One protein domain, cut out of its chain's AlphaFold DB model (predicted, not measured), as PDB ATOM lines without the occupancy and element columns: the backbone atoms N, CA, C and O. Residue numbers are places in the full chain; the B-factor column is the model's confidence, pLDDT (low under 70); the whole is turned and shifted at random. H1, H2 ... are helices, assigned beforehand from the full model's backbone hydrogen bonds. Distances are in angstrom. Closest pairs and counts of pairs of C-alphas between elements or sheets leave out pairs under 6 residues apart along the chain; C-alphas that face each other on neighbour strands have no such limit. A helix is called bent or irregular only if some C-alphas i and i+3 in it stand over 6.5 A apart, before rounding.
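Overview. This is residues 78 to 219 of the 230 residues of the protein "Hypothetical protein" of Tetraselmis chuii (UniProt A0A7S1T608). A long helix, H2, is crossed by a bent helix, H3, which runs back the other way; H1 folds back on the first part of H2, and the short helices H4 and H5 gather at the far end of H3. From H6, H7 leads away as a long arm, and residues 197 to 219 stick out free, with H8 at the tip. The printed part has 142 residues with eight named helices, H1 to H8 in order along the chain, and no named strand: all helix. It is loose, with a radius of gyration of the C-alphas of 18.4 A, and spans 50 by 39 by 35 A.

Along the chain. H1 covers residues 80 to 87, beginning at C-alpha 80 at (-36.221, 15.823, -39.616). H2, residues 91 to 118, is the longest helix and measures 41.1 A. H3, residues 138 to 162, was assigned as one helix by its hydrogen bonds but is bent: C-alphas 150 and 153 are 6.6 A apart. Its arms are H3a, residues 138 to 150, 18.5 A, and H3b, residues 153 to 162, 14.0 A, with a shallow tilt of 32 degrees between them. H4 is residues 164 to 167, H5 residues 171 to 181, H6 residues 187 to 191. H5 is neither bent nor irregular, but only just: C-alphas 175 and 178 are 6.1 A apart. H7, residues 194 to 213, measures 28.1 A. H8, residues 216 to 219, ends at C-alpha 219 at (-8.683, -7.688, -53.321).

Arrangement. H1 and H2 form a helical hairpin, a shallow tilt of 29 degrees, opposite ways; H1 touches H2 at residues 93 to 97 alone, and the closest C-alphas are those of Leu 87 and Gly 93, 5.2 A. H1 also touches H4, closest at the C-alphas of Asn 81 and Gly 165, 6.2 A. Residues 112 to 117 of H2 touch residues 144 to 148 of H3a at a steep tilt of 46 degrees, opposite ways, with the C-alphas of Met 113 and Val 148 closest at 6.3 A. Residues 105 to 109 of H2 touch H3b, also at 46 degrees and opposite ways; the C-alphas of Ser 105 and Cys 159 are closest, 6.6 A. H3b touches H5 about perpendicular, at 88 degrees, with the C-alphas of Ser 157 and Tyr 176 closest at 5.4 A. H5 and H6 touch only at the corner, where the C-alphas of Gln 181 and Arg 187 are closest, 4.7 A. H7 touches no helix; it is apart from H3b, but only just, at 8.3 A. H7 and H8 meet only through their link. Each O i to N i+4 pair is within hydrogen-bond range in H1, H2, H3a, H3b, H6 and H7; in H5 it is 5 of 7, and H4 and H8 are too short for such a pair.

Size, cuts and confidence. The two C-alphas farthest apart, those of Gly 90 and Leu 124, are 52.6 A apart. The printed part has no cut. The link from H2 to H3, residues 119 to 137, is long, and in it residues 122 to 123 pair antiparallel with residues 126 to 127. The mean pLDDT of the printed part is 79.7; residues 118 to 135 and 214 to 219 are under 70.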
ATOM      1  N   GLY A  78     -35.455  18.323 -32.872       73.06
ATOM      2  CA  GLY A  78     -36.349  17.442 -33.628       73.06
ATOM      3  C   GLY A  78     -35.865  17.148 -35.054       73.06
ATOM      4  O   GLY A  78     -36.332  16.183 -35.656       73.06
ATOM      5  N   PHE A  79     -34.916  17.935 -35.583       82.62
ATOM      6  CA  PHE A  79     -34.304  17.829 -36.916       82.62
ATOM      7  C   PHE A  79     -35.300  17.472 -38.037       82.62
ATOM      8  O   PHE A  79     -36.075  18.332 -38.456       82.62
ATOM      9  N   LEU A  80     -35.311  16.226 -38.534       80.44
ATOM     10  CA  LEU A  80     -36.221  15.823 -39.616       80.44
ATOM     11  C   LEU A  80     -37.686  15.811 -39.174       80.44
ATOM     12  O   LEU A  80     -38.570  16.022 -39.998       80.44
ATOM     13  N   ASN A  81     -37.950  15.573 -37.893       83.12
ATOM     14  CA  ASN A  81     -39.302  15.565 -37.351       83.12
ATOM     15  C   ASN A  81     -39.915  16.974 -37.419       83.12
ATOM     16  O   ASN A  81     -41.014  17.139 -37.939       83.12
ATOM     17  N   ASP A  82     -39.154  18.001 -37.027       84.06
ATOM     18  CA  ASP A  82     -39.591  19.399 -37.132       84.06
ATOM     19  C   ASP A  82     -39.768  19.819 -38.597       84.06
ATOM     20  O   ASP A  82     -40.746  20.485 -38.937       84.06
ATOM     21  N   LEU A  83     -38.871  19.375 -39.488       84.31
ATOM     22  CA  LEU A  83     -38.976  19.628 -40.928       84.31
ATOM     23  C   LEU A  83     -40.247  19.007 -41.521       84.31
ATOM     24  O   LEU A  83     -40.952  19.666 -42.283       84.31
ATOM     25  N   PHE A  84     -40.570  17.760 -41.169       83.50
ATOM     26  CA  PHE A  84     -41.778  17.095 -41.661       83.50
ATOM     27  C   PHE A  84     -43.057  17.688 -41.074       83.50
ATOM     28  O   PHE A  84     -44.038  17.833 -41.804       83.50
ATOM     29  N   ILE A  85     -43.042  18.103 -39.807       83.88
ATOM     30  CA  ILE A  85     -44.172  18.803 -39.192       83.88
ATOM     31  C   ILE A  85     -44.398  20.154 -39.884       83.88
ATOM     32  O   ILE A  85     -45.529  20.461 -40.259       83.88
ATOM     33  N   GLN A  86     -43.344  20.929 -40.151       84.69
ATOM     34  CA  GLN A  86     -43.461  22.193 -40.889       84.69
ATOM     35  C   GLN A  86     -43.954  21.979 -42.324       84.69
ATOM     36  O   GLN A  86     -44.822  22.712 -42.800       84.69
ATOM     37  N   LEU A  87     -43.455  20.941 -43.000       83.50
ATOM     38  CA  LEU A  87     -43.906  20.571 -44.338       83.50
ATOM     39  C   LEU A  87     -45.387  20.162 -44.347       83.50
ATOM     40  O   LEU A  87     -46.081  20.410 -45.327       83.50
ATOM     41  N   SER A  88     -45.896  19.597 -43.250       80.62
ATOM     42  CA  SER A  88     -47.292  19.163 -43.118       80.62
ATOM     43  C   SER A  88     -48.311  20.291 -42.904       80.62
ATOM     44  O   SER A  88     -49.505  20.015 -42.815       80.62
ATOM     45  N   GLY A  89     -47.888  21.562 -42.878       82.00
ATOM     46  CA  GLY A  89     -48.770  22.710 -42.617       82.00
ATOM     47  C   GLY A  89     -49.897  22.942 -43.639       82.00
ATOM     48  O   GLY A  89     -50.807  23.724 -43.376       82.00
ATOM     49  N   GLY A  90     -49.874  22.269 -44.794       86.44
ATOM     50  CA  GLY A  90     -50.956  22.290 -45.784       86.44
ATOM     51  C   GLY A  90     -51.290  20.895 -46.313       86.44
ATOM     52  O   GLY A  90     -50.464  19.987 -46.249       86.44
ATOM     53  N   ALA A  91     -52.478  20.728 -46.905       82.19
ATOM     54  CA  ALA A  91     -52.970  19.427 -47.380       82.19
ATOM     55  C   ALA A  91     -52.024  18.741 -48.386       82.19
ATOM     56  O   ALA A  91     -51.759  17.544 -48.288       82.19
ATOM     57  N   PHE A  92     -51.458  19.505 -49.329       86.06
ATOM     58  CA  PHE A  92     -50.451  18.988 -50.262       86.06
ATOM     59  C   PHE A  92     -49.137  18.627 -49.551       86.06
ATOM     60  O   PHE A  92     -48.528  17.598 -49.834       86.06
ATOM     61  N   GLY A  93     -48.725  19.446 -48.584       86.31
ATOM     62  CA  GLY A  93     -47.505  19.238 -47.812       86.31
ATOM     63  C   GLY A  93     -47.557  17.992 -46.924       86.31
ATOM     64  O   GLY A  93     -46.573  17.259 -46.841       86.31
ATOM     65  N   GLN A  94     -48.723  17.669 -46.356       85.06
ATOM     66  CA  GLN A  94     -48.927  16.437 -45.592       85.06
ATOM     67  C   GLN A  94     -48.737  15.183 -46.458       85.06
ATOM     68  O   GLN A  94     -48.078  14.234 -46.034       85.06
ATOM     69  N   PHE A  95     -49.259  15.182 -47.689       87.38
ATOM     70  CA  PHE A  95     -49.068  14.062 -48.616       87.38
ATOM     71  C   PHE A  95     -47.586  13.859 -48.962       87.38
ATOM     72  O   PHE A  95     -47.076  12.738 -48.901       87.38
ATOM     73  N   VAL A  96     -46.875  14.950 -49.255       89.19
ATOM     74  CA  VAL A  96     -45.435  14.909 -49.543       89.19
ATOM     75  C   VAL A  96     -44.642  14.424 -48.324       89.19
ATOM     76  O   VAL A  96     -43.752  13.589 -48.481       89.19
ATOM     77  N   ALA A  97     -44.986  14.874 -47.115       86.81
ATOM     78  CA  ALA A  97     -44.331  14.439 -45.882       86.81
ATOM     79  C   ALA A  97     -44.474  12.923 -45.652       86.81
ATOM     80  O   ALA A  97     -43.489  12.258 -45.330       86.81
ATOM     81  N   ILE A  98     -45.661  12.355 -45.892       87.31
ATOM     82  CA  ILE A  98     -45.900  10.907 -45.763       87.31
ATOM     83  C   ILE A  98     -45.097  10.121 -46.807       87.31
ATOM     84  O   ILE A  98     -44.483   9.108 -46.466       87.31
ATOM     85  N   ILE A  99     -45.052  10.582 -48.063       89.94
ATOM     86  CA  ILE A  99     -44.249   9.933 -49.112       89.94
ATOM     87  C   ILE A  99     -42.763   9.970 -48.763       89.94
ATOM     88  O   ILE A  99     -42.084   8.954 -48.901       89.94
ATOM     89  N   LEU A 100     -42.252  11.112 -48.302       88.88
ATOM     90  CA  LEU A 100     -40.848  11.251 -47.921       88.88
ATOM     91  C   LEU A 100     -40.502  10.366 -46.721       88.88
ATOM     92  O   LEU A 100     -39.479   9.684 -46.750       88.88
ATOM     93  N   PHE A 101     -41.372  10.301 -45.712       88.50
ATOM     94  CA  PHE A 101     -41.227   9.369 -44.594       88.50
ATOM     95  C   PHE A 101     -41.234   7.902 -45.064       88.50
ATOM     96  O   PHE A 101     -40.384   7.103 -44.657       88.50
ATOM     97  N   GLY A 102     -42.139   7.548 -45.980       89.50
ATOM     98  CA  GLY A 102     -42.184   6.232 -46.619       89.50
ATOM     99  C   GLY A 102     -40.899   5.908 -47.384       89.50
ATOM    100  O   GLY A 102     -40.322   4.840 -47.208       89.50
ATOM    101  N   ALA A 103     -40.383   6.847 -48.177       90.38
ATOM    102  CA  ALA A 103     -39.130   6.677 -48.906       90.38
ATOM    103  C   ALA A 103     -37.927   6.504 -47.958       90.38
ATOM    104  O   ALA A 103     -37.061   5.663 -48.200       90.38
ATOM    105  N   PHE A 104     -37.888   7.258 -46.858       89.25
ATOM    106  CA  PHE A 104     -36.797   7.214 -45.884       89.25
ATOM    107  C   PHE A 104     -36.801   5.920 -45.051       89.25
ATOM    108  O   PHE A 104     -35.740   5.348 -44.789       89.25
ATOM    109  N   SER A 105     -37.983   5.415 -44.688       89.88
ATOM    110  CA  SER A 105     -38.148   4.117 -44.011       89.88
ATOM    111  C   SER A 105     -37.877   2.933 -44.947       89.88
ATOM    112  O   SER A 105     -37.172   1.994 -44.563       89.88
ATOM    113  N   LEU A 106     -38.327   2.997 -46.206       91.44
ATOM    114  CA  LEU A 106     -37.976   2.012 -47.235       91.44
ATOM    115  C   LEU A 106     -36.470   1.973 -47.497       91.44
ATOM    116  O   LEU A 106     -35.918   0.894 -47.700       91.44
ATOM    117  N   TYR A 107     -35.789   3.118 -47.447       91.75
ATOM    118  CA  TYR A 107     -34.337   3.167 -47.571       91.75
ATOM    119  C   TYR A 107     -33.637   2.329 -46.484       91.75
ATOM    120  O   TYR A 107     -32.791   1.501 -46.824       91.75
ATOM    121  N   LEU A 108     -34.029   2.441 -45.204       90.44
ATOM    122  CA  LEU A 108     -33.480   1.568 -44.150       90.44
ATOM    123  C   LEU A 108     -33.785   0.091 -44.380       90.44
ATOM    124  O   LEU A 108     -32.930  -0.763 -44.119       90.44
ATOM    125  N   LEU A 109     -34.989  -0.224 -44.859       91.38
ATOM    126  CA  LEU A 109     -35.360  -1.601 -45.164       91.38
ATOM    127  C   LEU A 109     -34.467  -2.166 -46.279       91.38
ATOM    128  O   LEU A 109     -33.913  -3.254 -46.126       91.38
ATOM    129  N   LEU A 110     -34.233  -1.398 -47.346       90.12
ATOM    130  CA  LEU A 110     -33.321  -1.768 -48.432       90.12
ATOM    131  C   LEU A 110     -31.873  -1.916 -47.947       90.12
ATOM    132  O   LEU A 110     -31.190  -2.858 -48.355       90.12
ATOM    133  N   CYS A 111     -31.402  -1.047 -47.048       88.81
ATOM    134  CA  CYS A 111     -30.091  -1.194 -46.410       88.81
ATOM    135  C   CYS A 111     -29.989  -2.495 -45.606       88.81
ATOM    136  O   CYS A 111     -28.987  -3.206 -45.711       88.81
ATOM    137  N   THR A 112     -31.034  -2.836 -44.851       88.00
ATOM    138  CA  THR A 112     -31.102  -4.073 -44.061       88.00
ATOM    139  C   THR A 112     -31.100  -5.302 -44.973       88.00
ATOM    140  O   THR A 112     -30.316  -6.224 -44.759       88.00
ATOM    141  N   MET A 113     -31.884  -5.284 -46.056       86.81
ATOM    142  CA  MET A 113     -31.895  -6.340 -47.075       86.81
ATOM    143  C   MET A 113     -30.529  -6.511 -47.747       86.81
ATOM    144  O   MET A 113     -30.015  -7.624 -47.847       86.81
ATOM    145  N   ALA A 114     -29.901  -5.409 -48.167       85.00
ATOM    146  CA  ALA A 114     -28.570  -5.433 -48.767       85.00
ATOM    147  C   ALA A 114     -27.500  -5.946 -47.785       85.00
ATOM    148  O   ALA A 114     -26.544  -6.603 -48.207       85.00
ATOM    149  N   GLY A 115     -27.661  -5.668 -46.487       79.06
ATOM    150  CA  GLY A 115     -26.857  -6.239 -45.409       79.06
ATOM    151  C   GLY A 115     -27.014  -7.756 -45.329       79.06
ATOM    152  O   GLY A 115     -26.010  -8.466 -45.412       79.06
ATOM    153  N   SER A 116     -28.253  -8.251 -45.270       79.56
ATOM    154  CA  SER A 116     -28.564  -9.687 -45.248       79.56
ATOM    155  C   SER A 116     -28.006 -10.431 -46.464       79.56
ATOM    156  O   SER A 116     -27.478 -11.529 -46.324       79.56
ATOM    157  N   PHE A 117     -28.019  -9.818 -47.653       75.19
ATOM    158  CA  PHE A 117     -27.456 -10.439 -48.860       75.19
ATOM    159  C   PHE A 117     -25.921 -10.488 -48.880       75.19
ATOM    160  O   PHE A 117     -25.348 -11.387 -49.502       75.19
ATOM    161  N   LYS A 118     -25.241  -9.540 -48.220       68.94
ATOM    162  CA  LYS A 118     -23.767  -9.472 -48.161       68.94
ATOM    163  C   LYS A 118     -23.179 -10.282 -47.008       68.94
ATOM    164  O   LYS A 118     -22.085 -10.832 -47.144       68.94
ATOM    165  N   LEU A 119     -23.864 -10.318 -45.870       62.03
ATOM    166  CA  LEU A 119     -23.408 -10.969 -44.649       62.03
ATOM    167  C   LEU A 119     -23.803 -12.449 -44.656       62.03
ATOM    168  O   LEU A 119     -24.790 -12.857 -44.056       62.03
ATOM    169  N   GLY A 120     -22.988 -13.273 -45.314       56.91
ATOM    170  CA  GLY A 120     -23.048 -14.722 -45.149       56.91
ATOM    171  C   GLY A 120     -22.369 -15.134 -43.845       56.91
ATOM    172  O   GLY A 120     -21.165 -15.387 -43.842       56.91
ATOM    173  N   VAL A 121     -23.105 -15.135 -42.733       55.25
ATOM    174  CA  VAL A 121     -22.580 -15.546 -41.422       55.25
ATOM    175  C   VAL A 121     -23.200 -16.880 -41.025       55.25
ATOM    176  O   VAL A 121     -24.418 -17.055 -41.066       55.25
ATOM    177  N   THR A 122     -22.364 -17.829 -40.620       52.34
ATOM    178  CA  THR A 122     -22.829 -19.061 -39.985       52.34
ATOM    179  C   THR A 122     -23.018 -18.789 -38.499       52.34
ATOM    180  O   THR A 122     -22.043 -18.651 -37.764       52.34
ATOM    181  N   PHE A 123     -24.269 -18.656 -38.059       55.69
ATOM    182  CA  PHE A 123     -24.598 -18.661 -36.634       55.69
ATOM    183  C   PHE A 123     -24.593 -20.112 -36.126       55.69
ATOM    184  O   PHE A 123     -24.672 -21.044 -36.924       55.69
ATOM    185  N   LEU A 124     -24.535 -20.315 -34.805       50.97
ATOM    186  CA  LEU A 124     -24.374 -21.628 -34.146       50.97
ATOM    187  C   LEU A 124     -25.253 -22.780 -34.689       50.97
ATOM    188  O   LEU A 124     -24.822 -23.925 -34.624       50.97
ATOM    189  N   TRP A 125     -26.446 -22.493 -35.229       52.91
ATOM    190  CA  TRP A 125     -27.378 -23.502 -35.763       52.91
ATOM    191  C   TRP A 125     -27.818 -23.291 -37.221       52.91
ATOM    192  O   TRP A 125     -28.411 -24.197 -37.802       52.91
ATOM    193  N   PHE A 126     -27.533 -22.140 -37.841       60.22
ATOM    194  CA  PHE A 126     -27.981 -21.838 -39.205       60.22
ATOM    195  C   PHE A 126     -26.916 -21.071 -39.983       60.22
ATOM    196  O   PHE A 126     -26.317 -20.122 -39.475       60.22
ATOM    197  N   SER A 127     -26.706 -21.462 -41.241       58.62
ATOM    198  CA  SER A 127     -25.799 -20.762 -42.146       58.62
ATOM    199  C   SER A 127     -26.577 -19.810 -43.042       58.62
ATOM    200  O   SER A 127     -27.344 -20.255 -43.894       58.62
ATOM    201  N   ILE A 128     -26.360 -18.504 -42.878       61.69
ATOM    202  CA  ILE A 128     -26.804 -17.512 -43.858       61.69
ATOM    203  C   ILE A 128     -25.836 -17.613 -45.037       61.69
ATOM    204  O   ILE A 128     -24.632 -17.394 -44.887       61.69
ATOM    205  N   TYR A 129     -26.341 -17.996 -46.207       63.44
ATOM    206  CA  TYR A 129     -25.544 -18.041 -47.430       63.44
ATOM    207  C   TYR A 129     -25.700 -16.721 -48.193       63.44
ATOM    208  O   TYR A 129     -26.831 -16.249 -48.340       63.44
ATOM    209  N   PRO A 130     -24.602 -16.141 -48.714       67.56
ATOM    210  CA  PRO A 130     -24.683 -14.933 -49.523       67.56
ATOM    211  C   PRO A 130     -25.467 -15.219 -50.807       67.56
ATOM    212  O   PRO A 130     -25.265 -16.252 -51.453       67.56
ATOM    213  N   MET A 131     -26.359 -14.304 -51.182       68.56
ATOM    214  CA  MET A 131     -27.162 -14.447 -52.393       68.56
ATOM    215  C   MET A 131     -26.392 -13.964 -53.630       68.56
ATOM    216  O   MET A 131     -25.754 -12.914 -53.618       68.56
ATOM    217  N   LYS A 132     -26.478 -14.742 -54.711       66.88
ATOM    218  CA  LYS A 132     -26.036 -14.406 -56.067       66.88
ATOM    219  C   LYS A 132     -27.235 -14.502 -57.010       66.88
ATOM    220  O   LYS A 132     -27.983 -15.474 -56.935       66.88
ATOM    221  N   ALA A 133     -27.411 -13.530 -57.898       64.62
ATOM    222  CA  ALA A 133     -28.415 -13.637 -58.953       64.62
ATOM    223  C   ALA A 133     -28.122 -14.876 -59.822       64.62
ATOM    224  O   ALA A 133     -26.961 -15.160 -60.101       64.62
ATOM    225  N   GLY A 134     -29.146 -15.657 -60.175       66.19
ATOM    226  CA  GLY A 134     -29.019 -16.845 -61.038       66.19
ATOM    227  C   GLY A 134     -28.433 -18.108 -60.385       66.19
ATOM    228  O   GLY A 134     -28.788 -19.207 -60.790       66.19
ATOM    229  N   ALA A 135     -27.622 -17.980 -59.329       67.31
ATOM    230  CA  ALA A 135     -26.918 -19.106 -58.698       67.31
ATOM    231  C   ALA A 135     -27.370 -19.418 -57.252       67.31
ATOM    232  O   ALA A 135     -26.731 -20.200 -56.541       67.31
ATOM    233  N   THR A 136     -28.456 -18.804 -56.766       73.75
ATOM    234  CA  THR A 136     -29.006 -19.079 -55.426       73.75
ATOM    235  C   THR A 136     -29.917 -20.293 -55.399       73.75
ATOM    236  O   THR A 136     -30.944 -20.325 -56.068       73.75
ATOM    237  N   LEU A 137     -29.610 -21.245 -54.516       78.25
ATOM    238  CA  LEU A 137     -30.528 -22.328 -54.165       78.25
ATOM    239  C   LEU A 137     -31.838 -21.756 -53.590       78.25
ATOM    240  O   LEU A 137     -31.794 -20.908 -52.697       78.25
ATOM    241  N   MET A 138     -32.993 -22.284 -54.016       81.31
ATOM    242  CA  MET A 138     -34.319 -21.851 -53.527       81.31
ATOM    243  C   MET A 138     -34.445 -21.924 -51.996       81.31
ATOM    244  O   MET A 138     -35.022 -21.038 -51.376       81.31
ATOM    245  N   SER A 139     -33.841 -22.937 -51.364       80.62
ATOM    246  CA  SER A 139     -33.809 -23.064 -49.897       80.62
ATOM    247  C   SER A 139     -33.037 -21.921 -49.217       80.62
ATOM    248  O   SER A 139     -33.475 -21.410 -48.189       80.62
ATOM    249  N   SER A 140     -31.931 -21.468 -49.816       77.12
ATOM    250  CA  SER A 140     -31.151 -20.326 -49.322       77.12
ATOM    251  C   SER A 140     -31.891 -19.000 -49.526       77.12
ATOM    252  O   SER A 140     -31.864 -18.133 -48.649       77.12
ATOM    253  N   MET A 141     -32.598 -18.855 -50.651       80.69
ATOM    254  CA  MET A 141     -33.452 -17.694 -50.905       80.69
ATOM    255  C   MET A 141     -34.555 -17.589 -49.844       80.69
ATOM    256  O   MET A 141     -34.698 -16.542 -49.219       80.69
ATOM    257  N   LEU A 142     -35.283 -18.682 -49.586       85.19
ATOM    258  CA  LEU A 142     -36.388 -18.695 -48.626       85.19
ATOM    259  C   LEU A 142     -35.914 -18.392 -47.197       85.19
ATOM    260  O   LEU A 142     -36.569 -17.637 -46.483       85.19
ATOM    261  N   PHE A 143     -34.745 -18.906 -46.802       81.69
ATOM    262  CA  PHE A 143     -34.144 -18.588 -45.505       81.69
ATOM    263  C   PHE A 143     -33.771 -17.101 -45.381       81.69
ATOM    264  O   PHE A 143     -34.128 -16.462 -44.394       81.69
ATOM    265  N   ASN A 144     -33.123 -16.519 -46.395       82.38
ATOM    266  CA  ASN A 144     -32.815 -15.085 -46.410       82.38
ATOM    267  C   ASN A 144     -34.090 -14.219 -46.401       82.38
ATOM    268  O   ASN A 144     -34.143 -13.214 -45.693       82.38
ATOM    269  N   CYS A 145     -35.142 -14.625 -47.119       86.62
ATOM    270  CA  CYS A 145     -36.448 -13.966 -47.056       86.62
ATOM    271  C   CYS A 145     -37.051 -14.020 -45.647       86.62
ATOM    272  O   CYS A 145     -37.556 -13.005 -45.173       86.62
ATOM    273  N   ALA A 146     -36.961 -15.157 -44.949       86.88
ATOM    274  CA  ALA A 146     -37.432 -15.275 -43.570       86.88
ATOM    275  C   ALA A 146     -36.665 -14.342 -42.617       86.88
ATOM    276  O   ALA A 146     -37.280 -13.676 -41.786       86.88
ATOM    277  N   VAL A 147     -35.341 -14.225 -42.775       84.69
ATOM    278  CA  VAL A 147     -34.521 -13.286 -41.990       84.69
ATOM    279  C   VAL A 147     -34.955 -11.836 -42.229       84.69
ATOM    280  O   VAL A 147     -35.125 -11.085 -41.272       84.69
ATOM    281  N   VAL A 148     -35.190 -11.445 -43.486       87.94
ATOM    282  CA  VAL A 148     -35.690 -10.098 -43.815       87.94
ATOM    283  C   VAL A 148     -37.086  -9.868 -43.229       87.94
ATOM    284  O   VAL A 148     -37.322  -8.816 -42.643       87.94
ATOM    285  N   LEU A 149     -37.991 -10.849 -43.314       90.00
ATOM    286  CA  LEU A 149     -39.337 -10.752 -42.738       90.00
ATOM    287  C   LEU A 149     -39.309 -10.544 -41.219       90.00
ATOM    288  O   LEU A 149     -40.078  -9.734 -40.709       90.00
ATOM    289  N   VAL A 150     -38.406 -11.224 -40.509       89.06
ATOM    290  CA  VAL A 150     -38.215 -11.040 -39.060       89.06
ATOM    291  C   VAL A 150     -37.569  -9.686 -38.740       89.06
ATOM    292  O   VAL A 150     -37.855  -9.106 -37.693       89.06
ATOM    293  N   ALA A 151     -36.734  -9.145 -39.629       89.06
ATOM    294  CA  ALA A 151     -36.115  -7.833 -39.446       89.06
ATOM    295  C   ALA A 151     -37.093  -6.664 -39.675       89.06
ATOM    296  O   ALA A 151     -36.945  -5.615 -39.046       89.06
ATOM    297  N   THR A 152     -38.107  -6.825 -40.531       90.75
ATOM    298  CA  THR A 152     -39.042  -5.744 -40.892       90.75
ATOM    299  C   THR A 152     -39.735  -5.095 -39.681       90.75
ATOM    300  O   THR A 152     -39.684  -3.868 -39.587       90.75
ATOM    301  N   PRO A 153     -40.319  -5.832 -38.709       88.56
ATOM    302  CA  PRO A 153     -40.915  -5.225 -37.515       88.56
ATOM    303  C   PRO A 153     -39.922  -4.413 -36.676       88.56
ATOM    304  O   PRO A 153     -40.302  -3.393 -36.111       88.56
ATOM    305  N   ALA A 154     -38.651  -4.828 -36.619       88.31
ATOM    306  CA  ALA A 154     -37.610  -4.091 -35.902       88.31
ATOM    307  C   ALA A 154     -37.259  -2.768 -36.604       88.31
ATOM    308  O   ALA A 154     -37.038  -1.752 -35.947       88.31
ATOM    309  N   VAL A 155     -37.252  -2.750 -37.940       90.19
ATOM    310  CA  VAL A 155     -37.064  -1.511 -38.713       90.19
ATOM    311  C   VAL A 155     -38.263  -0.579 -38.529       90.19
ATOM    312  O   VAL A 155     -38.077   0.620 -38.330       90.19
ATOM    313  N   VAL A 156     -39.489  -1.111 -38.541       89.88
ATOM    314  CA  VAL A 156     -40.715  -0.317 -38.350       89.88
ATOM    315  C   VAL A 156     -40.786   0.267 -36.939       89.88
ATOM    316  O   VAL A 156     -41.090   1.452 -36.794       89.88
ATOM    317  N   SER A 157     -40.462  -0.518 -35.908       87.44
ATOM    318  CA  SER A 157     -40.441  -0.032 -34.525       87.44
ATOM    319  C   SER A 157     -39.392   1.063 -34.327       87.44
ATOM    320  O   SER A 157     -39.682   2.088 -33.711       87.44
ATOM    321  N   PHE A 158     -38.209   0.908 -34.928       88.50
ATOM    322  CA  PHE A 158     -37.181   1.944 -34.919       88.50
ATOM    323  C   PHE A 158     -37.643   3.221 -35.634       88.50
ATOM    324  O   PHE A 158     -37.462   4.313 -35.101       88.50
ATOM    325  N   CYS A 159     -38.302   3.103 -36.791       89.06
ATOM    326  CA  CYS A 159     -38.876   4.256 -37.491       89.06
ATOM    327  C   CYS A 159     -39.945   4.970 -36.648       89.06
ATOM    328  O   CYS A 159     -39.976   6.199 -36.632       89.06
ATOM    329  N   ALA A 160     -40.794   4.221 -35.936       87.81
ATOM    330  CA  ALA A 160     -41.837   4.782 -35.077       87.81
ATOM    331  C   ALA A 160     -41.249   5.595 -33.914       87.81
ATOM    332  O   ALA A 160     -41.756   6.670 -33.603       87.81
ATOM    333  N   VAL A 161     -40.153   5.120 -33.314       86.12
ATOM    334  CA  VAL A 161     -39.435   5.845 -32.255       86.12
ATOM    335  C   VAL A 161     -38.666   7.042 -32.824       86.12
ATOM    336  O   VAL A 161     -38.736   8.136 -32.270       86.12
ATOM    337  N   ALA A 162     -37.966   6.877 -33.951       87.19
ATOM    338  CA  ALA A 162     -37.156   7.931 -34.570       87.19
ATOM    339  C   ALA A 162     -37.977   9.108 -35.122       87.19
ATOM    340  O   ALA A 162     -37.459  10.220 -35.230       87.19
ATOM    341  N   PHE A 163     -39.247   8.868 -35.452       86.00
ATOM    342  CA  PHE A 163     -40.199   9.866 -35.941       86.00
ATOM    343  C   PHE A 163     -41.462   9.911 -35.077       86.00
ATOM    344  O   PHE A 163     -42.572  10.010 -35.598       86.00
ATOM    345  N   ALA A 164     -41.311   9.859 -33.751       83.31
ATOM    346  CA  ALA A 164     -42.448   9.812 -32.830       83.31
ATOM    347  C   ALA A 164     -43.410  11.008 -32.973       83.31
ATOM    348  O   ALA A 164     -44.608  10.845 -32.773       83.31
ATOM    349  N   GLY A 165     -42.919  12.188 -33.374       80.44
ATOM    350  CA  GLY A 165     -43.774  13.363 -33.618       80.44
ATOM    351  C   GLY A 165     -44.685  13.220 -34.840       80.44
ATOM    352  O   GLY A 165     -45.842  13.620 -34.781       80.44
ATOM    353  N   LEU A 166     -44.199  12.590 -35.912       79.94
ATOM    354  CA  LEU A 166     -44.992  12.298 -37.111       79.94
ATOM    355  C   LEU A 166     -45.870  11.048 -36.935       79.94
ATOM    356  O   LEU A 166     -46.966  10.973 -37.484       79.94
ATOM    357  N   ALA A 167     -45.389  10.058 -36.178       80.44
ATOM    358  CA  ALA A 167     -46.103   8.813 -35.913       80.44
ATOM    359  C   ALA A 167     -47.157   8.940 -34.798       80.44
ATOM    360  O   ALA A 167     -47.928   8.000 -34.593       80.44
ATOM    361  N   ALA A 168     -47.203  10.064 -34.079       79.06
ATOM    362  CA  ALA A 168     -48.133  10.286 -32.979       79.06
ATOM    363  C   ALA A 168     -49.593  10.093 -33.422       79.06
ATOM    364  O   ALA A 168     -50.033  10.641 -34.430       79.06
ATOM    365  N   GLY A 169     -50.350   9.297 -32.662       80.50
ATOM    366  CA  GLY A 169     -51.760   9.015 -32.957       80.50
ATOM    367  C   GLY A 169     -51.987   8.017 -34.097       80.50
ATOM    368  O   GLY A 169     -53.121   7.824 -34.525       80.50
ATOM    369  N   THR A 170     -50.932   7.366 -34.597       86.44
ATOM    370  CA  THR A 170     -51.061   6.253 -35.547       86.44
ATOM    371  C   THR A 170     -51.063   4.910 -34.818       86.44
ATOM    372  O   THR A 170     -50.366   4.740 -33.815       86.44
ATOM    373  N   ALA A 171     -51.747   3.910 -35.383       86.50
ATOM    374  CA  ALA A 171     -51.753   2.543 -34.845       86.50
ATOM    375  C   ALA A 171     -50.337   1.948 -34.697       86.50
ATOM    376  O   ALA A 171     -50.080   1.150 -33.800       86.50
ATOM    377  N   VAL A 172     -49.390   2.363 -35.547       84.31
ATOM    378  CA  VAL A 172     -47.984   1.935 -35.465       84.31
ATOM    379  C   VAL A 172     -47.341   2.432 -34.168       84.31
ATOM    380  O   VAL A 172     -46.655   1.662 -33.497       84.31
ATOM    381  N   SER A 173     -47.586   3.685 -33.776       84.69
ATOM    382  CA  SER A 173     -47.070   4.219 -32.509       84.69
ATOM    383  C   SER A 173     -47.676   3.512 -31.294       84.69
ATOM    384  O   SER A 173     -46.963   3.191 -30.346       84.69
ATOM    385  N   GLU A 174     -48.965   3.179 -31.341       84.56
ATOM    386  CA  GLU A 174     -49.637   2.474 -30.248       84.56
ATOM    387  C   GLU A 174     -49.080   1.058 -30.064       84.56
ATOM    388  O   GLU A 174     -48.744   0.656 -28.949       84.56
ATOM    389  N   ILE A 175     -48.914   0.314 -31.159       85.75
ATOM    390  CA  ILE A 175     -48.403  -1.060 -31.119       85.75
ATOM    391  C   ILE A 175     -46.924  -1.087 -30.705       85.75
ATOM    392  O   ILE A 175     -46.535  -1.871 -29.841       85.75
ATOM    393  N   TYR A 176     -46.077  -0.237 -31.289       82.00
ATOM    394  CA  TYR A 176     -44.625  -0.355 -31.101       82.00
ATOM    395  C   TYR A 176     -44.044   0.501 -29.976       82.00
ATOM    396  O   TYR A 176     -42.959   0.179 -29.504       82.00
ATOM    397  N   ILE A 177     -44.724   1.561 -29.533       79.19
ATOM    398  CA  ILE A 177     -44.264   2.394 -28.412       79.19
ATOM    399  C   ILE A 177     -45.055   2.025 -27.161       79.19
ATOM    400  O   ILE A 177     -44.477   1.533 -26.193       79.19
ATOM    401  N   ALA A 178     -46.383   2.175 -27.191       78.75
ATOM    402  CA  ALA A 178     -47.198   1.988 -25.992       78.75
ATOM    403  C   ALA A 178     -47.270   0.519 -25.545       78.75
ATOM    404  O   ALA A 178     -47.102   0.229 -24.362       78.75
ATOM    405  N   GLN A 179     -47.487  -0.437 -26.453       78.62
ATOM    406  CA  GLN A 179     -47.575  -1.849 -26.051       78.62
ATOM    407  C   GLN A 179     -46.193  -2.458 -25.773       78.62
ATOM    408  O   GLN A 179     -46.045  -3.220 -24.817       78.62
ATOM    409  N   ALA A 180     -45.160  -2.082 -26.537       72.44
ATOM    410  CA  ALA A 180     -43.810  -2.621 -26.354       72.44
ATOM    411  C   ALA A 180     -43.171  -2.212 -25.015       72.44
ATOM    412  O   ALA A 180     -42.514  -3.030 -24.368       72.44
ATOM    413  N   GLN A 181     -43.405  -0.976 -24.561       72.69
ATOM    414  CA  GLN A 181     -42.915  -0.483 -23.266       72.69
ATOM    415  C   GLN A 181     -43.670  -1.084 -22.071       72.69
ATOM    416  O   GLN A 181     -43.152  -1.098 -20.956       72.69
ATOM    417  N   ASN A 182     -44.872  -1.621 -22.284       77.94
ATOM    418  CA  ASN A 182     -45.678  -2.229 -21.224       77.94
ATOM    419  C   ASN A 182     -45.441  -3.743 -21.056       77.94
ATOM    420  O   ASN A 182     -46.025  -4.362 -20.166       77.94
ATOM    421  N   LEU A 183     -44.554  -4.350 -21.853       79.69
ATOM    422  CA  LEU A 183     -44.143  -5.745 -21.680       79.69
ATOM    423  C   LEU A 183     -43.193  -5.896 -20.479       79.69
ATOM    424  O   LEU A 183     -42.123  -5.283 -20.409       79.69
ATOM    425  N   VAL A 184     -43.574  -6.763 -19.536       73.19
ATOM    426  CA  VAL A 184     -42.797  -7.058 -18.322       73.19
ATOM    427  C   VAL A 184     -41.424  -7.623 -18.706       73.19
ATOM    428  O   VAL A 184     -41.321  -8.602 -19.436       73.19
ATOM    429  N   GLY A 185     -40.354  -6.977 -18.232       75.06
ATOM    430  CA  GLY A 185     -38.959  -7.320 -18.538       75.06
ATOM    431  C   GLY A 185     -38.383  -6.584 -19.750       75.06
ATOM    432  O   GLY A 185     -37.254  -6.101 -19.682       75.06
ATOM    433  N   PHE A 186     -39.163  -6.408 -20.820       75.31
ATOM    434  CA  PHE A 186     -38.704  -5.724 -22.035       75.31
ATOM    435  C   PHE A 186     -38.677  -4.192 -21.887       75.31
ATOM    436  O   PHE A 186     -37.886  -3.523 -22.551       75.31
ATOM    437  N   ARG A 187     -39.464  -3.642 -20.949       77.25
ATOM    438  CA  ARG A 187     -39.490  -2.206 -20.623       77.25
ATOM    439  C   ARG A 187     -38.106  -1.617 -20.348       77.25
ATOM    440  O   ARG A 187     -37.752  -0.601 -20.928       77.25
ATOM    441  N   TYR A 188     -37.292  -2.285 -19.528       77.44
ATOM    442  CA  TYR A 188     -35.972  -1.772 -19.147       77.44
ATOM    443  C   TYR A 188     -35.037  -1.591 -20.351       77.44
ATOM    444  O   TYR A 188     -34.270  -0.637 -20.399       77.44
ATOM    445  N   LEU A 189     -35.113  -2.471 -21.352       79.38
ATOM    446  CA  LEU A 189     -34.292  -2.357 -22.563       79.38
ATOM    447  C   LEU A 189     -34.664  -1.124 -23.402       79.38
ATOM    448  O   LEU A 189     -33.786  -0.533 -24.035       79.38
ATOM    449  N   PHE A 190     -35.944  -0.738 -23.390       76.88
ATOM    450  CA  PHE A 190     -36.445   0.462 -24.059       76.88
ATOM    451  C   PHE A 190     -36.177   1.736 -23.253       76.88
ATOM    452  O   PHE A 190     -35.729   2.713 -23.842       76.88
ATOM    453  N   ASP A 191     -36.354   1.714 -21.928       77.88
ATOM    454  CA  ASP A 191     -36.081   2.869 -21.058       77.88
ATOM    455  C   ASP A 191     -34.609   3.312 -21.151       77.88
ATOM    456  O   ASP A 191     -34.308   4.504 -21.176       77.88
ATOM    457  N   TYR A 192     -33.684   2.350 -21.256       80.31
ATOM    458  CA  TYR A 192     -32.250   2.616 -21.410       80.31
ATOM    459  C   TYR A 192     -31.784   2.725 -22.873       80.31
ATOM    460  O   TYR A 192     -30.579   2.785 -23.113       80.31
ATOM    461  N   ASN A 193     -32.692   2.723 -23.858       81.38
ATOM    462  CA  ASN A 193     -32.363   2.811 -25.290       81.38
ATOM    463  C   ASN A 193     -31.260   1.830 -25.752       81.38
ATOM    464  O   ASN A 193     -30.496   2.115 -26.679       81.38
ATOM    465  N   VAL A 194     -31.176   0.646 -25.131       83.44
ATOM    466  CA  VAL A 194     -30.057  -0.302 -25.316       83.44
ATOM    467  C   VAL A 194     -29.921  -0.727 -26.779       83.44
ATOM    468  O   VAL A 194     -28.813  -0.817 -27.309       83.44
ATOM    469  N   PHE A 195     -31.048  -0.934 -27.463       82.38
ATOM    470  CA  PHE A 195     -31.073  -1.312 -28.877       82.38
ATOM    471  C   PHE A 195     -30.501  -0.226 -29.795       82.38
ATOM    472  O   PHE A 195     -29.810  -0.538 -30.764       82.38
ATOM    473  N   VAL A 196     -30.741   1.045 -29.469       85.25
ATOM    474  CA  VAL A 196     -30.265   2.190 -30.255       85.25
ATOM    475  C   VAL A 196     -28.759   2.347 -30.080       85.25
ATOM    476  O   VAL A 196     -28.035   2.454 -31.071       85.25
ATOM    477  N   TYR A 197     -28.265   2.264 -28.840       85.75
ATOM    478  CA  TYR A 197     -26.826   2.260 -28.572       85.75
ATOM    479  C   TYR A 197     -26.125   1.077 -29.248       85.75
ATOM    480  O   TYR A 197     -25.058   1.254 -29.833       85.75
ATOM    481  N   GLY A 198     -26.739  -0.112 -29.235       86.06
ATOM    482  CA  GLY A 198     -26.232  -1.286 -29.945       86.06
ATOM    483  C   GLY A 198     -26.120  -1.065 -31.457       86.06
ATOM    484  O   GLY A 198     -25.081  -1.365 -32.046       86.06
ATOM    485  N   LEU A 199     -27.148  -0.484 -32.083       86.38
ATOM    486  CA  LEU A 199     -27.148  -0.164 -33.514       86.38
ATOM    487  C   LEU A 199     -26.036   0.831 -33.866       86.38
ATOM    488  O   LEU A 199     -25.271   0.596 -34.803       86.38
ATOM    489  N   VAL A 200     -25.900   1.910 -33.091       87.69
ATOM    490  CA  VAL A 200     -24.857   2.925 -33.303       87.69
ATOM    491  C   VAL A 200     -23.462   2.338 -33.077       87.69
ATOM    492  O   VAL A 200     -22.555   2.604 -33.864       87.69
ATOM    493  N   ALA A 201     -23.279   1.488 -32.065       88.69
ATOM    494  CA  ALA A 201     -22.007   0.815 -31.816       88.69
ATOM    495  C   ALA A 201     -21.597  -0.083 -32.994       88.69
ATOM    496  O   ALA A 201     -20.464   0.006 -33.468       88.69
ATOM    497  N   VAL A 202     -22.516  -0.901 -33.523       86.69
ATOM    498  CA  VAL A 202     -22.253  -1.739 -34.708       86.69
ATOM    499  C   VAL A 202     -21.970  -0.875 -35.937       86.69
ATOM    500  O   VAL A 202     -21.074  -1.194 -36.722       86.69
ATOM    501  N   PHE A 203     -22.670   0.248 -36.094       86.94
ATOM    502  CA  PHE A 203     -22.410   1.196 -37.172       86.94
ATOM    503  C   PHE A 203     -20.987   1.777 -37.090       86.94
ATOM    504  O   PHE A 203     -20.225   1.695 -38.053       86.94
ATOM    505  N   VAL A 204     -20.572   2.283 -35.927       88.06
ATOM    506  CA  VAL A 204     -19.223   2.838 -35.730       88.06
ATOM    507  C   VAL A 204     -18.151   1.765 -35.938       88.06
ATOM    508  O   VAL A 204     -17.177   2.001 -36.655       88.06
ATOM    509  N   LEU A 205     -18.346   0.564 -35.386       88.44
ATOM    510  CA  LEU A 205     -17.426  -0.562 -35.571       88.44
ATOM    511  C   LEU A 205     -17.290  -0.954 -37.046       88.44
ATOM    512  O   LEU A 205     -16.178  -1.190 -37.517       88.44
ATOM    513  N   THR A 206     -18.398  -1.001 -37.790       84.56
ATOM    514  CA  THR A 206     -18.366  -1.329 -39.222       84.56
ATOM    515  C   THR A 206     -17.716  -0.219 -40.047       84.56
ATOM    516  O   THR A 206     -16.920  -0.534 -40.933       84.56
ATOM    517  N   CYS A 207     -17.944   1.057 -39.728       84.81
ATOM    518  CA  CYS A 207     -17.229   2.176 -40.344       84.81
ATOM    519  C   CYS A 207     -15.716   2.098 -40.110       84.81
ATOM    520  O   CYS A 207     -14.952   2.132 -41.074       84.81
ATOM    521  N   VAL A 208     -15.276   1.930 -38.859       88.00
ATOM    522  CA  VAL A 208     -13.848   1.789 -38.517       88.00
ATOM    523  C   VAL A 208     -13.238   0.588 -39.240       88.00
ATOM    524  O   VAL A 208     -12.174   0.691 -39.851       88.00
ATOM    525  N   TYR A 209     -13.940  -0.545 -39.243       85.50
ATOM    526  CA  TYR A 209     -13.494  -1.747 -39.936       85.50
ATOM    527  C   TYR A 209     -13.330  -1.541 -41.449       85.50
ATOM    528  O   TYR A 209     -12.338  -1.993 -42.030       85.50
ATOM    529  N   LEU A 210     -14.271  -0.853 -42.098       82.56
ATOM    530  CA  LEU A 210     -14.202  -0.564 -43.531       82.56
ATOM    531  C   LEU A 210     -13.090   0.438 -43.869       82.56
ATOM    532  O   LEU A 210     -12.413   0.248 -44.881       82.56
ATOM    533  N   LEU A 211     -12.850   1.439 -43.015       83.44
ATOM    534  CA  LEU A 211     -11.737   2.382 -43.169       83.44
ATOM    535  C   LEU A 211     -10.378   1.669 -43.102       83.44
ATOM    536  O   LEU A 211      -9.509   1.933 -43.927       83.44
ATOM    537  N   ILE A 212     -10.210   0.717 -42.177       86.31
ATOM    538  CA  ILE A 212      -8.954  -0.037 -42.019       86.31
ATOM    539  C   ILE A 212      -8.762  -1.062 -43.149       86.31
ATOM    540  O   ILE A 212      -7.656  -1.240 -43.661       86.31
ATOM    541  N   ARG A 213      -9.819  -1.786 -43.543       74.12
ATOM    542  CA  ARG A 213      -9.700  -2.889 -44.518       74.12
ATOM    543  C   ARG A 213      -9.593  -2.396 -45.972       74.12
ATOM    544  O   ARG A 213      -9.053  -3.141 -46.807       74.12
ATOM    545  N   GLY A 214     -10.067  -1.176 -46.241       61.59
ATOM    546  CA  GLY A 214     -10.147  -0.545 -47.561       61.59
ATOM    547  C   GLY A 214     -11.217  -1.171 -48.476       61.59
ATOM    548  O   GLY A 214     -11.769  -2.231 -48.154       61.59
ATOM    549  N   PRO A 215     -11.518  -0.556 -49.641       58.66
ATOM    550  CA  PRO A 215     -12.488  -1.086 -50.597       58.66
ATOM    551  C   PRO A 215     -12.092  -2.497 -51.052       58.66
ATOM    552  O   PRO A 215     -11.089  -2.702 -51.737       58.66
ATOM    553  N   GLN A 216     -12.897  -3.501 -50.693       53.12
ATOM    554  CA  GLN A 216     -12.619  -4.906 -51.018       53.12
ATOM    555  C   GLN A 216     -12.646  -5.219 -52.522       53.12
ATOM    556  O   GLN A 216     -12.229  -6.309 -52.916       53.12
ATOM    557  N   TYR A 217     -13.110  -4.283 -53.355       49.44
ATOM    558  CA  TYR A 217     -13.179  -4.445 -54.808       49.44
ATOM    559  C   TYR A 217     -11.798  -4.734 -55.424       49.44
ATOM    560  O   TYR A 217     -11.695  -5.554 -56.329       49.44
ATOM    561  N   PHE A 218     -10.721  -4.185 -54.848       37.25
ATOM    562  CA  PHE A 218      -9.352  -4.412 -55.325       37.25
ATOM    563  C   PHE A 218      -8.704  -5.727 -54.853       37.25
ATOM    564  O   PHE A 218      -7.658  -6.109 -55.369       37.25
ATOM    565  N   LYS A 219      -9.295  -6.465 -53.899       44.16
ATOM    566  CA  LYS A 219      -8.683  -7.688 -53.321       44.16
ATOM    567  C   LYS A 219      -9.234  -9.005 -53.890       44.16
ATOM    568  O   LYS A 219      -8.932 -10.073 -53.354       44.16
TER     569      LYS A 219